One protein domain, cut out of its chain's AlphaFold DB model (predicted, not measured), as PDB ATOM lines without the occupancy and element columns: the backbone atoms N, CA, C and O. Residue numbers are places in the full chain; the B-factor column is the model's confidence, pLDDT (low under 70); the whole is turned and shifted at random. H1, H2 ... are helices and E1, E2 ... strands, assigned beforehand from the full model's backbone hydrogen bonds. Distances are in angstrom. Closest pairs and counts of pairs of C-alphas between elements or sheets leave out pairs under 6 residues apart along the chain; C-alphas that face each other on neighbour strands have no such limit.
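This is residues 9 to 96 of the 176 residues of an uncharacterized protein of Dehalococcoidales bacterium (UniProt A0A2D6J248). A strongly twisted sheet has the long hairpin E3 and E4 in its middle, hairpin E1 and E2 beside E3, and short E5 beside E4. E2 bends by 66 degrees at residue 19, and residues 19 to 24 stick out. The printed part has 88 residues, under half of them in named elements, in chain order E1 E2 H1 E3 E4 E5; the class is mostly strand, with strands holding 32 of the 36 residues in named elements, and the mixed sheet runs E2 E1 E3 E4 E5. It is compact, radius of gyration of the C-alphas 12.9 A, spanning 36 by 30 by 24 A.

E1 is residues 9 to 11, from C-alpha 9 at (48.376, 18.499, 5.342); E2 14 to 22, 21.9 A; H1 28 to 31; E3 46 to 53, 22.7 A; E4 56 to 64, 23.5 A; E5 87 to 89, to C-alpha 89 at (36.280, 16.721, -4.903).

E2 is antiparallel to E1, N 9 and O 16 2.8 A apart. E1 is parallel to E3, N 10 and O 50 2.8 A apart. E3, E4 and E5 form a meander, each antiparallel to the one before: N 49 and O 61 are 2.9 A apart, N 89 and O 62 2.8 A. H1, too short for an O i to N i+4 pair, only grazes the sheet with Pro 28.

The farthest C-alphas, Lys 12 and Asp 68, are 37.1 A apart. The printed part has no cut; links H1 to E3 and E4 to E5 are long. No printed residue is under 70 in pLDDT.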
ATOM      1  N   ILE A   9      48.877  17.673   4.243       97.75
ATOM      2  CA  ILE A   9      48.376  18.499   5.342       97.75
ATOM      3  C   ILE A   9      48.849  19.935   5.132       97.75
ATOM      4  O   ILE A   9      50.046  20.206   5.098       97.75
ATOM      5  N   ILE A  10      47.901  20.858   5.022       98.19
ATOM      6  CA  ILE A  10      48.145  22.295   5.054       98.19
ATOM      7  C   ILE A  10      48.206  22.716   6.523       98.19
ATOM      8  O   ILE A  10      47.234  22.557   7.267       98.19
ATOM      9  N   TYR A  11      49.342  23.257   6.951       96.94
ATOM     10  CA  TYR A  11      49.520  23.795   8.297       96.94
ATOM     11  C   TYR A  11      50.197  25.157   8.215       96.94
ATOM     12  O   TYR A  11      51.249  25.296   7.599       96.94
ATOM     13  N   LYS A  12      49.573  26.179   8.819       94.69
ATOM     14  CA  LYS A  12      50.047  27.577   8.774       94.69
ATOM     15  C   LYS A  12      50.315  28.090   7.345       94.69
ATOM     16  O   LYS A  12      51.237  28.867   7.125       94.69
ATOM     17  N   GLY A  13      49.495  27.657   6.385       95.44
ATOM     18  CA  GLY A  13      49.596  28.061   4.978       95.44
ATOM     19  C   GLY A  13      50.660  27.323   4.162       95.44
ATOM     20  O   GLY A  13      50.816  27.620   2.982       95.44
ATOM     21  N   GLU A  14      51.370  26.358   4.749       97.19
ATOM     22  CA  GLU A  14      52.368  25.550   4.046       97.19
ATOM     23  C   GLU A  14      51.903  24.102   3.864       97.19
ATOM     24  O   GLU A  14      51.187  23.557   4.706       97.19
ATOM     25  N   ASN A  15      52.338  23.477   2.767       97.50
ATOM     26  CA  ASN A  15      52.037  22.083   2.451       97.50
ATOM     27  C   ASN A  15      53.064  21.142   3.083       97.50
ATOM     28  O   ASN A  15      54.272  21.339   2.937       97.50
ATOM     29  N   TYR A  16      52.562  20.085   3.708       97.31
ATOM     30  CA  TYR A  16      53.352  18.991   4.252       97.31
ATOM     31  C   TYR A  16      52.813  17.651   3.764       97.31
ATOM     32  O   TYR A  16      51.603  17.470   3.633       97.31
ATOM     33  N   ASP A  17      53.706  16.688   3.584       95.19
ATOM     34  CA  ASP A  17      53.348  15.292   3.392       95.19
ATOM     35  C   ASP A  17      52.981  14.672   4.743       95.19
ATOM     36  O   ASP A  17      53.712  14.807   5.732       95.19
ATOM     37  N   LEU A  18      51.856  13.959   4.791       94.19
ATOM     38  CA  LEU A  18      51.533  13.062   5.890       94.19
ATOM     39  C   LEU A  18      52.391  11.804   5.751       94.19
ATOM     40  O   LEU A  18      52.219  11.027   4.813       94.19
ATOM     41  N   ILE A  19      53.306  11.613   6.695       90.94
ATOM     42  CA  ILE A  19      54.293  10.522   6.675       90.94
ATOM     43  C   ILE A  19      54.192   9.599   7.897       90.94
ATOM     44  O   ILE A  19      54.940   8.633   8.015       90.94
ATOM     45  N   GLY A  20      53.285   9.904   8.827       90.62
ATOM     46  CA  GLY A  20      53.048   9.135  10.043       90.62
ATOM     47  C   GLY A  20      51.662   9.429  10.612       90.62
ATOM     48  O   GLY A  20      51.217  10.575  10.589       90.62
ATOM     49  N   ILE A  21      50.973   8.422  11.134       92.81
ATOM     50  CA  ILE A  21      49.669   8.541  11.778       92.81
ATOM     51  C   ILE A  21      49.484   7.459  12.844       92.81
ATOM     52  O   ILE A  21      49.718   6.273  12.628       92.81
ATOM     53  N   LYS A  22      48.978   7.879  13.999       92.56
ATOM     54  CA  LYS A  22      48.408   7.033  15.040       92.56
ATOM     55  C   LYS A  22      46.967   7.471  15.259       92.56
ATOM     56  O   LYS A  22      46.726   8.493  15.896       92.56
ATOM     57  N   GLY A  23      46.036   6.699  14.710       90.12
ATOM     58  CA  GLY A  23      44.611   7.012  14.622       90.12
ATOM     59  C   GLY A  23      44.100   6.774  13.198       90.12
ATOM     60  O   GLY A  23      44.842   6.286  12.349       90.12
ATOM     61  N   GLU A  24      42.847   7.129  12.925       88.31
ATOM     62  CA  GLU A  24      42.230   6.945  11.607       88.31
ATOM     63  C   GLU A  24      41.697   8.279  11.067       88.31
ATOM     64  O   GLU A  24      40.845   8.920  11.684       88.31
ATOM     65  N   LEU A  25      42.207   8.708   9.909       91.06
ATOM     66  CA  LEU A  25      41.654   9.844   9.167       91.06
ATOM     67  C   LEU A  25      40.430   9.428   8.349       91.06
ATOM     68  O   LEU A  25      40.171   8.249   8.112       91.06
ATOM     69  N   ILE A  26      39.677  10.422   7.874       90.94
ATOM     70  CA  ILE A  26      38.538  10.170   6.992       90.94
ATOM     71  C   ILE A  26      39.001   9.418   5.739       90.94
ATOM     72  O   ILE A  26      39.894   9.851   5.018       90.94
ATOM     73  N   SER A  27      38.326   8.310   5.447       92.44
ATOM     74  CA  SER A  27      38.474   7.576   4.194       92.44
ATOM     75  C   SER A  27      37.215   7.718   3.328       92.44
ATOM     76  O   SER A  27      36.134   8.012   3.856       92.44
ATOM     77  N   PRO A  28      37.298   7.449   2.011       93.94
ATOM     78  CA  PRO A  28      36.139   7.404   1.118       93.94
ATOM     79  C   PRO A  28      34.962   6.563   1.622       93.94
ATOM     80  O   PRO A  28      33.808   6.896   1.349       93.94
ATOM     81  N   LYS A  29      35.234   5.521   2.420       93.88
ATOM     82  CA  LYS A  29      34.205   4.664   3.020       93.88
ATOM     83  C   LYS A  29      33.225   5.450   3.890       93.88
ATOM     84  O   LYS A  29      32.041   5.126   3.896       93.88
ATOM     85  N   LYS A  30      33.680   6.515   4.566       94.06
ATOM     86  CA  LYS A  30      32.822   7.403   5.373       94.06
ATOM     87  C   LYS A  30      31.742   8.095   4.533       94.06
ATOM     88  O   LYS A  30      30.701   8.467   5.062       94.06
ATOM     89  N   PHE A  31      31.977   8.235   3.231       95.19
ATOM     90  CA  PHE A  31      31.046   8.818   2.267       95.19
ATOM     91  C   PHE A  31      30.311   7.754   1.434       95.19
ATOM     92  O   PHE A  31      29.716   8.075   0.409       95.19
ATOM     93  N   GLY A  32      30.371   6.479   1.837       94.81
ATOM     94  CA  GLY A  32      29.721   5.378   1.123       94.81
ATOM     95  C   GLY A  32      30.403   4.986  -0.191       94.81
ATOM     96  O   GLY A  32      29.770   4.346  -1.026       94.81
ATOM     97  N   MET A  33      31.671   5.359  -0.389       95.38
ATOM     98  CA  MET A  33      32.436   5.054  -1.603       95.38
ATOM     99  C   MET A  33      33.527   4.017  -1.336       95.38
ATOM    100  O   MET A  33      34.192   4.045  -0.298       95.38
ATOM    101  N   SER A  34      33.740   3.113  -2.293       94.19
ATOM    102  CA  SER A  34      34.817   2.118  -2.244       94.19
ATOM    103  C   SER A  34      35.857   2.418  -3.312       94.19
ATOM    104  O   SER A  34      35.521   2.739  -4.448       94.19
ATOM    105  N   THR A  35      37.137   2.300  -2.972       93.25
ATOM    106  CA  THR A  35      38.221   2.631  -3.901       93.25
ATOM    107  C   THR A  35      38.765   1.403  -4.618       93.25
ATOM    108  O   THR A  35      38.659   0.270  -4.141       93.25
ATOM    109  N   LYS A  36      39.377   1.640  -5.776       91.38
ATOM    110  CA  LYS A  36      40.238   0.687  -6.480       91.38
ATOM    111  C   LYS A  36      41.600   1.318  -6.734       91.38
ATOM    112  O   LYS A  36      41.709   2.541  -6.788       91.38
ATOM    113  N   VAL A  37      42.620   0.481  -6.915       88.06
ATOM    114  CA  VAL A  37      43.962   0.936  -7.303       88.06
ATOM    115  C   VAL A  37      43.845   1.818  -8.544       88.06
ATOM    116  O   VAL A  37      43.252   1.411  -9.543       88.06
ATOM    117  N   TYR A  38      44.391   3.026  -8.447       80.50
ATOM    118  CA  TYR A  38      44.318   4.034  -9.503       80.50
ATOM    119  C   TYR A  38      45.597   4.062 -10.351       80.50
ATOM    120  O   TYR A  38      45.545   4.195 -11.570       80.50
ATOM    121  N   SER A  39      46.759   3.896  -9.717       83.69
ATOM    122  CA  SER A  39      48.063   3.899 -10.383       83.69
ATOM    123  C   SER A  39      49.094   3.118  -9.568       83.69
ATOM    124  O   SER A  39      48.847   2.764  -8.415       83.69
ATOM    125  N   THR A  40      50.286   2.900 -10.132       81.56
ATOM    126  CA  THR A  40      51.419   2.259  -9.433       81.56
ATOM    127  C   THR A  40      51.972   3.079  -8.264       81.56
ATOM    128  O   THR A  40      52.790   2.561  -7.508       81.56
ATOM    129  N   GLY A  41      51.544   4.337  -8.115       79.38
ATOM    130  CA  GLY A  41      51.797   5.180  -6.945       79.38
ATOM    131  C   GLY A  41      50.550   5.412  -6.085       79.38
ATOM    132  O   GLY A  41      50.629   6.094  -5.078       79.38
ATOM    133  N   CYS A  42      49.380   4.876  -6.438       86.25
ATOM    134  CA  CYS A  42      48.141   5.071  -5.681       86.25
ATOM    135  C   CYS A  42      47.427   3.737  -5.452       86.25
ATOM    136  O   CYS A  42      46.328   3.480  -5.953       86.25
ATOM    137  N   TRP A  43      48.076   2.885  -4.663       84.50
ATOM    138  CA  TRP A  43      47.588   1.570  -4.258       84.50
ATOM    139  C   TRP A  43      46.352   1.666  -3.360       84.50
ATOM    140  O   TRP A  43      45.430   0.869  -3.502       84.50
ATOM    141  N   ARG A  44      46.273   2.693  -2.496       89.69
ATOM    142  CA  ARG A  44      45.060   3.002  -1.706       89.69
ATOM    143  C   ARG A  44      43.844   3.338  -2.578       89.69
ATOM    144  O   ARG A  44      42.706   3.230  -2.117       89.69
ATOM    145  N   GLY A  45      44.072   3.781  -3.816       92.12
ATOM    146  CA  GLY A  45      43.019   4.251  -4.713       92.12
ATOM    147  C   GLY A  45      42.453   5.626  -4.363       92.12
ATOM    148  O   GLY A  45      41.470   6.043  -4.969       92.12
ATOM    149  N   PHE A  46      43.042   6.316  -3.383       94.75
ATOM    150  CA  PHE A  46      42.729   7.696  -3.036       94.75
ATOM    151  C   PHE A  46      43.902   8.382  -2.336       94.75
ATOM    152  O   PHE A  46      44.765   7.713  -1.765       94.75
ATOM    153  N   TYR A  47      43.865   9.708  -2.352       95.12
ATOM    154  CA  TYR A  47      44.669  10.596  -1.520       95.12
ATOM    155  C   TYR A  47      43.850  11.852  -1.205       95.12
ATOM    156  O   TYR A  47      42.893  12.187  -1.913       95.12
ATOM    157  N   ALA A  48      44.182  12.521  -0.110       96.81
ATOM    158  CA  ALA A  48      43.427  13.650   0.406       96.81
ATOM    159  C   ALA A  48      44.334  14.807   0.817       96.81
ATOM    160  O   ALA A  48      45.462  14.613   1.265       96.81
ATOM    161  N   THR A  49      43.798  16.016   0.710       98.19
ATOM    162  CA  THR A  49      44.382  17.222   1.290       98.19
ATOM    163  C   THR A  49      43.532  17.640   2.476       98.19
ATOM    164  O   THR A  49      42.329  17.882   2.336       98.19
ATOM    165  N   TYR A  50      44.164  17.751   3.636       98.12
ATOM    166  CA  TYR A  50      43.562  18.299   4.839       98.12
ATOM    167  C   TYR A  50      44.198  19.640   5.186       98.12
ATOM    168  O   TYR A  50      45.303  19.944   4.754       98.12
ATOM    169  N   GLU A  51      43.518  20.423   6.007       98.25
ATOM    170  CA  GLU A  51      44.025  21.675   6.548       98.25
ATOM    171  C   GLU A  51      43.786  21.716   8.054       98.25
ATOM    172  O   GLU A  51      42.673  21.473   8.526       98.25
ATOM    173  N   ILE A  52      44.829  22.035   8.813       97.69
ATOM    174  CA  ILE A  52      44.714  22.336  10.236       97.69
ATOM    175  C   ILE A  52      44.416  23.829  10.368       97.69
ATOM    176  O   ILE A  52      45.281  24.670  10.122       97.69
ATOM    177  N   THR A  53      43.195  24.142  10.791       95.56
ATOM    178  CA  THR A  53      42.729  25.510  11.055       95.56
ATOM    179  C   THR A  53      42.559  25.744  12.557       95.56
ATOM    180  O   THR A  53      42.614  24.803  13.348       95.56
ATOM    181  N   GLU A  54      42.270  26.982  12.968       91.12
ATOM    182  CA  GLU A  54      41.881  27.280  14.359       91.12
ATOM    183  C   GLU A  54      40.616  26.520  14.793       91.12
ATOM    184  O   GLU A  54      40.484  26.123  15.950       91.12
ATOM    185  N   ALA A  55      39.701  26.258  13.855       92.62
ATOM    186  CA  ALA A  55      38.477  25.500  14.107       92.62
ATOM    187  C   ALA A  55      38.702  23.977  14.165       92.62
ATOM    188  O   ALA A  55      37.757  23.244  14.458       92.62
ATOM    189  N   GLY A  56      39.917  23.505  13.874       96.12
ATOM    190  CA  GLY A  56      40.291  22.096  13.816       96.12
ATOM    191  C   GLY A  56      40.648  21.610  12.407       96.12
ATOM    192  O   GLY A  56      40.775  22.394  11.462       96.12
ATOM    193  N   LEU A  57      40.830  20.296  12.282       98.00
ATOM    194  CA  LEU A  57      41.226  19.610  11.058       98.00
ATOM    195  C   LEU A  57      40.053  19.528  10.073       98.00
ATOM    196  O   LEU A  57      38.973  19.030  10.399       98.00
ATOM    197  N   ARG A  58      40.278  19.993   8.845       97.88
ATOM    198  CA  ARG A  58      39.293  20.003   7.757       97.88
ATOM    199  C   ARG A  58      39.789  19.194   6.574       97.88
ATOM    200  O   ARG A  58      40.946  19.313   6.194       97.88
ATOM    201  N   LEU A  59      38.918  18.400   5.961       98.00
ATOM    202  CA  LEU A  59      39.179  17.808   4.648       98.00
ATOM    203  C   LEU A  59      38.839  18.849   3.574       98.00
ATOM    204  O   LEU A  59      37.705  19.332   3.544       98.00
ATOM    205  N   ARG A  60      39.815  19.172   2.716       97.88
ATOM    206  CA  ARG A  60      39.729  20.202   1.664       97.88
ATOM    207  C   ARG A  60      39.598  19.629   0.266       97.88
ATOM    208  O   ARG A  60      38.780  20.103  -0.520       97.88
ATOM    209  N   THR A  61      40.364  18.582  -0.002       97.94
ATOM    210  CA  THR A  61      40.366  17.912  -1.298       97.94
ATOM    211  C   THR A  61      40.384  16.414  -1.084       97.94
ATOM    212  O   THR A  61      41.094  15.913  -0.213       97.94
ATOM    213  N   LEU A  62      39.610  15.690  -1.884       97.50
ATOM    214  CA  LEU A  62      39.646  14.235  -1.921       97.50
ATOM    215  C   LEU A  62      39.693  13.784  -3.376       97.50
ATOM    216  O   LEU A  62      38.744  14.019  -4.120       97.50
ATOM    217  N   THR A  63      40.760  13.093  -3.760       96.50
ATOM    218  CA  THR A  63      40.863  12.444  -5.067       96.50
ATOM    219  C   THR A  63      40.799  10.942  -4.879       96.50
ATOM    220  O   THR A  63      41.530  10.384  -4.064       96.50
ATOM    221  N   LEU A  64      39.934  10.264  -5.628       96.31
ATOM    222  CA  LEU A  64      39.808   8.810  -5.570       96.31
ATOM    223  C   LEU A  64      39.413   8.211  -6.915       96.31
ATOM    224  O   LEU A  64      38.769   8.870  -7.724       96.31
ATOM    225  N   SER A  65      39.726   6.931  -7.107       95.12
ATOM    226  CA  SER A  65      39.110   6.108  -8.147       95.12
ATOM    227  C   SER A  65      38.077   5.184  -7.512       95.12
ATOM    228  O   SER A  65      38.420   4.248  -6.785       95.12
ATOM    229  N   GLU A  66      36.797   5.472  -7.751       94.19
ATOM    230  CA  GLU A  66      35.685   4.684  -7.210       94.19
ATOM    231  C   GLU A  66      35.537   3.362  -7.984       94.19
ATOM    232  O   GLU A  66      35.662   3.314  -9.216       94.19
ATOM    233  N   LYS A  67      35.312   2.263  -7.257       92.06
ATOM    234  CA  LYS A  67      35.334   0.901  -7.801       92.06
ATOM    235  C   LYS A  67      34.292   0.690  -8.901       92.06
ATOM    236  O   LYS A  67      34.651   0.207  -9.979       92.06
ATOM    237  N   ASP A  68      33.058   1.116  -8.652       90.94
ATOM    238  CA  ASP A  68      31.893   0.930  -9.521       90.94
ATOM    239  C   ASP A  68      31.576   2.187 -10.350       90.94
ATOM    240  O   ASP A  68      30.540   2.246 -11.014       90.94
ATOM    241  N   ASN A  69      32.456   3.197 -10.317       87.69
ATOM    242  CA  ASN A  69      32.246   4.506 -10.942       87.69
ATOM    243  C   ASN A  69      31.003   5.235 -10.378       87.69
ATOM    244  O   ASN A  69      30.391   6.063 -11.059       87.69
ATOM    245  N   LYS A  70      30.616   4.918  -9.129       92.25
ATOM    246  CA  LYS A  70      29.434   5.450  -8.432       92.25
ATOM    247  C   LYS A  70      29.836   6.530  -7.429       92.25
ATOM    248  O   LYS A  70      29.757   6.351  -6.216       92.25
ATOM    249  N   TYR A  71      30.262   7.669  -7.956       94.19
ATOM    250  CA  TYR A  71      30.647   8.822  -7.146       94.19
ATOM    251  C   TYR A  71      29.443   9.443  -6.421       94.19
ATOM    252  O   TYR A  71      28.471   9.851  -7.060       94.19
ATOM    253  N   GLN A  72      29.527   9.527  -5.091       94.88
ATOM    254  CA  GLN A  72      28.507  10.131  -4.231       94.88
ATOM    255  C   GLN A  72      28.860  11.587  -3.908       94.88
ATOM    256  O   GLN A  72      30.008  11.863  -3.571       94.88
ATOM    257  N   PRO A  73      27.908  12.532  -3.950       96.00
ATOM    258  CA  PRO A  73      28.192  13.904  -3.552       96.00
ATOM    259  C   PRO A  73      28.604  13.980  -2.072       96.00
ATOM    260  O   PRO A  73      27.981  13.359  -1.213       96.00
ATOM    261  N   ILE A  74      29.619  14.791  -1.767       96.62
ATOM    262  CA  ILE A  74      30.069  15.079  -0.397       96.62
ATOM    263  C   ILE A  74      29.642  16.508  -0.072       96.62
ATOM    264  O   ILE A  74      30.083  17.434  -0.741       96.62
ATOM    265  N   ASN A  75      28.771  16.713   0.923       93.94
ATOM    266  CA  ASN A  75      28.211  18.037   1.248       93.94
ATOM    267  C   ASN A  75      27.671  18.785   0.007       93.94
ATOM    268  O   ASN A  75      27.931  19.969  -0.180       93.94
ATOM    269  N   ASN A  76      26.931  18.082  -0.862       94.38
ATOM    270  CA  ASN A  76      26.411  18.572  -2.152       94.38
ATOM    271  C   ASN A  76      27.467  18.917  -3.220       94.38
ATOM    272  O   ASN A  76      27.100  19.308  -4.328       94.38
ATOM    273  N   ILE A  77      28.754  18.712  -2.943       97.19
ATOM    274  CA  ILE A  77      29.834  18.876  -3.916       97.19
ATOM    275  C   ILE A  77      29.980  17.577  -4.709       97.19
ATOM    276  O   ILE A  77      30.111  16.489  -4.144       97.19
ATOM    277  N   ARG A  78      29.940  17.695  -6.038       96.38
ATOM    278  CA  ARG A  78      30.231  16.599  -6.971       96.38
ATOM    279  C   ARG A  78      31.704  16.645  -7.373       96.38
ATOM    280  O   ARG A  78      32.260  17.739  -7.426       96.38
ATOM    281  N   PRO A  79      32.325  15.500  -7.683       96.88
ATOM    282  CA  PRO A  79      33.706  15.512  -8.107       96.88
ATOM    283  C   PRO A  79      33.830  15.894  -9.580       96.88
ATOM    284  O   PRO A  79      32.959  15.599 -10.405       96.88
ATOM    285  N   GLU A  80      34.968  16.473  -9.915       96.75
ATOM    286  CA  GLU A  80      35.428  16.642 -11.284       96.75
ATOM    287  C   GLU A  80      36.134  15.357 -11.719       96.75
ATOM    288  O   GLU A  80      37.022  14.858 -11.027       96.75
ATOM    289  N   LYS A  81      35.714  14.781 -12.849       93.62
ATOM    290  CA  LYS A  81      36.347  13.570 -13.379       93.62
ATOM    291  C   LYS A  81      37.726  13.913 -13.931       93.62
ATOM    292  O   LYS A  81      37.850  14.821 -14.749       93.62
ATOM    293  N   GLY A  82      38.725  13.154 -13.504       88.50
ATOM    294  CA  GLY A  82      40.063  13.183 -14.065       88.50
ATOM    295  C   GLY A  82      40.173  12.359 -15.345       88.50
ATOM    296  O   GLY A  82      39.224  11.709 -15.797       88.50
ATOM    297  N   THR A  83      41.359  12.399 -15.941       84.44
ATOM    298  CA  THR A  83      41.636  11.798 -17.252       84.44
ATOM    299  C   THR A  83      41.763  10.276 -17.186       84.44
ATOM    300  O   THR A  83      41.501   9.592 -18.173       84.44
ATOM    301  N   TRP A  84      42.138   9.726 -16.031       80.94
ATOM    302  CA  TRP A  84      42.542   8.326 -15.887       80.94
ATOM    303  C   TRP A  84      41.572   7.514 -15.012       80.94
ATOM    304  O   TRP A  84      41.890   6.410 -14.569       80.94
ATOM    305  N   GLY A  85      40.357   8.027 -14.793       81.44
ATOM    306  CA  GLY A  85      39.296   7.342 -14.048       81.44
ATOM    307  C   GLY A  85      39.301   7.596 -12.537       81.44
ATOM    308  O   GLY A  85      38.526   6.969 -11.807       81.44
ATOM    309  N   GLU A  86      40.144   8.505 -12.064       92.00
ATOM    310  CA  GLU A  86      39.994   9.213 -10.798       92.00
ATOM    311  C   GLU A  86      38.959  10.337 -10.907       92.00
ATOM    312  O   GLU A  86      38.623  10.810 -11.994       92.00
ATOM    313  N   ALA A  87      38.454  10.792  -9.769       96.00
ATOM    314  CA  ALA A  87      37.700  12.027  -9.678       96.00
ATOM    315  C   ALA A  87      38.091  12.783  -8.406       96.00
ATOM    316  O   ALA A  87      38.395  12.170  -7.377       96.00
ATOM    317  N   THR A  88      38.074  14.108  -8.491       97.31
ATOM    318  CA  THR A  88      38.532  15.004  -7.431       97.31
ATOM    319  C   THR A  88      37.380  15.853  -6.923       97.31
ATOM    320  O   THR A  88      36.725  16.560  -7.683       97.31
ATOM    321  N   TYR A  89      37.141  15.793  -5.619       98.00
ATOM    322  CA  TYR A  89      36.280  16.721  -4.903       98.00
ATOM    323  C   TYR A  89      37.127  17.911  -4.461       98.00
ATOM    324  O   TYR A  89      38.001  17.748  -3.610       98.00
ATOM    325  N   ASN A  90      36.863  19.084  -5.031       97.12
ATOM    326  CA  ASN A  90      37.507  20.343  -4.662       97.12
ATOM    327  C   ASN A  90      36.635  21.141  -3.683       97.12
ATOM    328  O   ASN A  90      35.417  20.963  -3.645       97.12
ATOM    329  N   ASN A  91      37.249  22.070  -2.946       95.62
ATOM    330  CA  ASN A  91      36.559  23.024  -2.066       95.62
ATOM    331  C   ASN A  91      35.687  22.363  -0.986       95.62
ATOM    332  O   ASN A  91      34.634  22.885  -0.616       95.62
ATOM    333  N   LEU A  92      36.115  21.206  -0.474       97.19
ATOM    334  CA  LEU A  92      35.463  20.591   0.672       97.19
ATOM    335  C   LEU A  92      35.718  21.429   1.936       97.19
ATOM    336  O   LEU A  92      36.792  21.992   2.159       97.19
ATOM    337  N   ASP A  93      34.713  21.472   2.803       96.50
ATOM    338  CA  ASP A  93      34.854  21.932   4.183       96.50
ATOM    339  C   ASP A  93      34.182  20.923   5.114       96.50
ATOM    340  O   ASP A  93      33.102  21.142   5.666       96.50
ATOM    341  N   VAL A  94      34.794  19.743   5.215       96.81
ATOM    342  CA  VAL A  94      34.291  18.659   6.064       96.81
ATOM    343  C   VAL A  94      35.099  18.630   7.354       96.81
ATOM    344  O   VAL A  94      36.320  18.478   7.318       96.81
ATOM    345  N   ASN A  95      34.415  18.739   8.496       96.44
ATOM    346  CA  ASN A  95      35.050  18.590   9.802       96.44
ATOM    347  C   ASN A  95      35.594  17.166   9.996       96.44
ATOM    348  O   ASN A  95      34.881  16.178   9.782       96.44
ATOM    349  N   VAL A  96      36.846  17.069  10.435       96.81
ATOM    350  CA  VAL A  96      37.528  15.812  10.739       96.81
ATOM    351  C   VAL A  96      37.793  15.782  12.251       96.81
ATOM    352  O   VAL A  96      38.810  16.316  12.690       96.81
TER     353      VAL A  96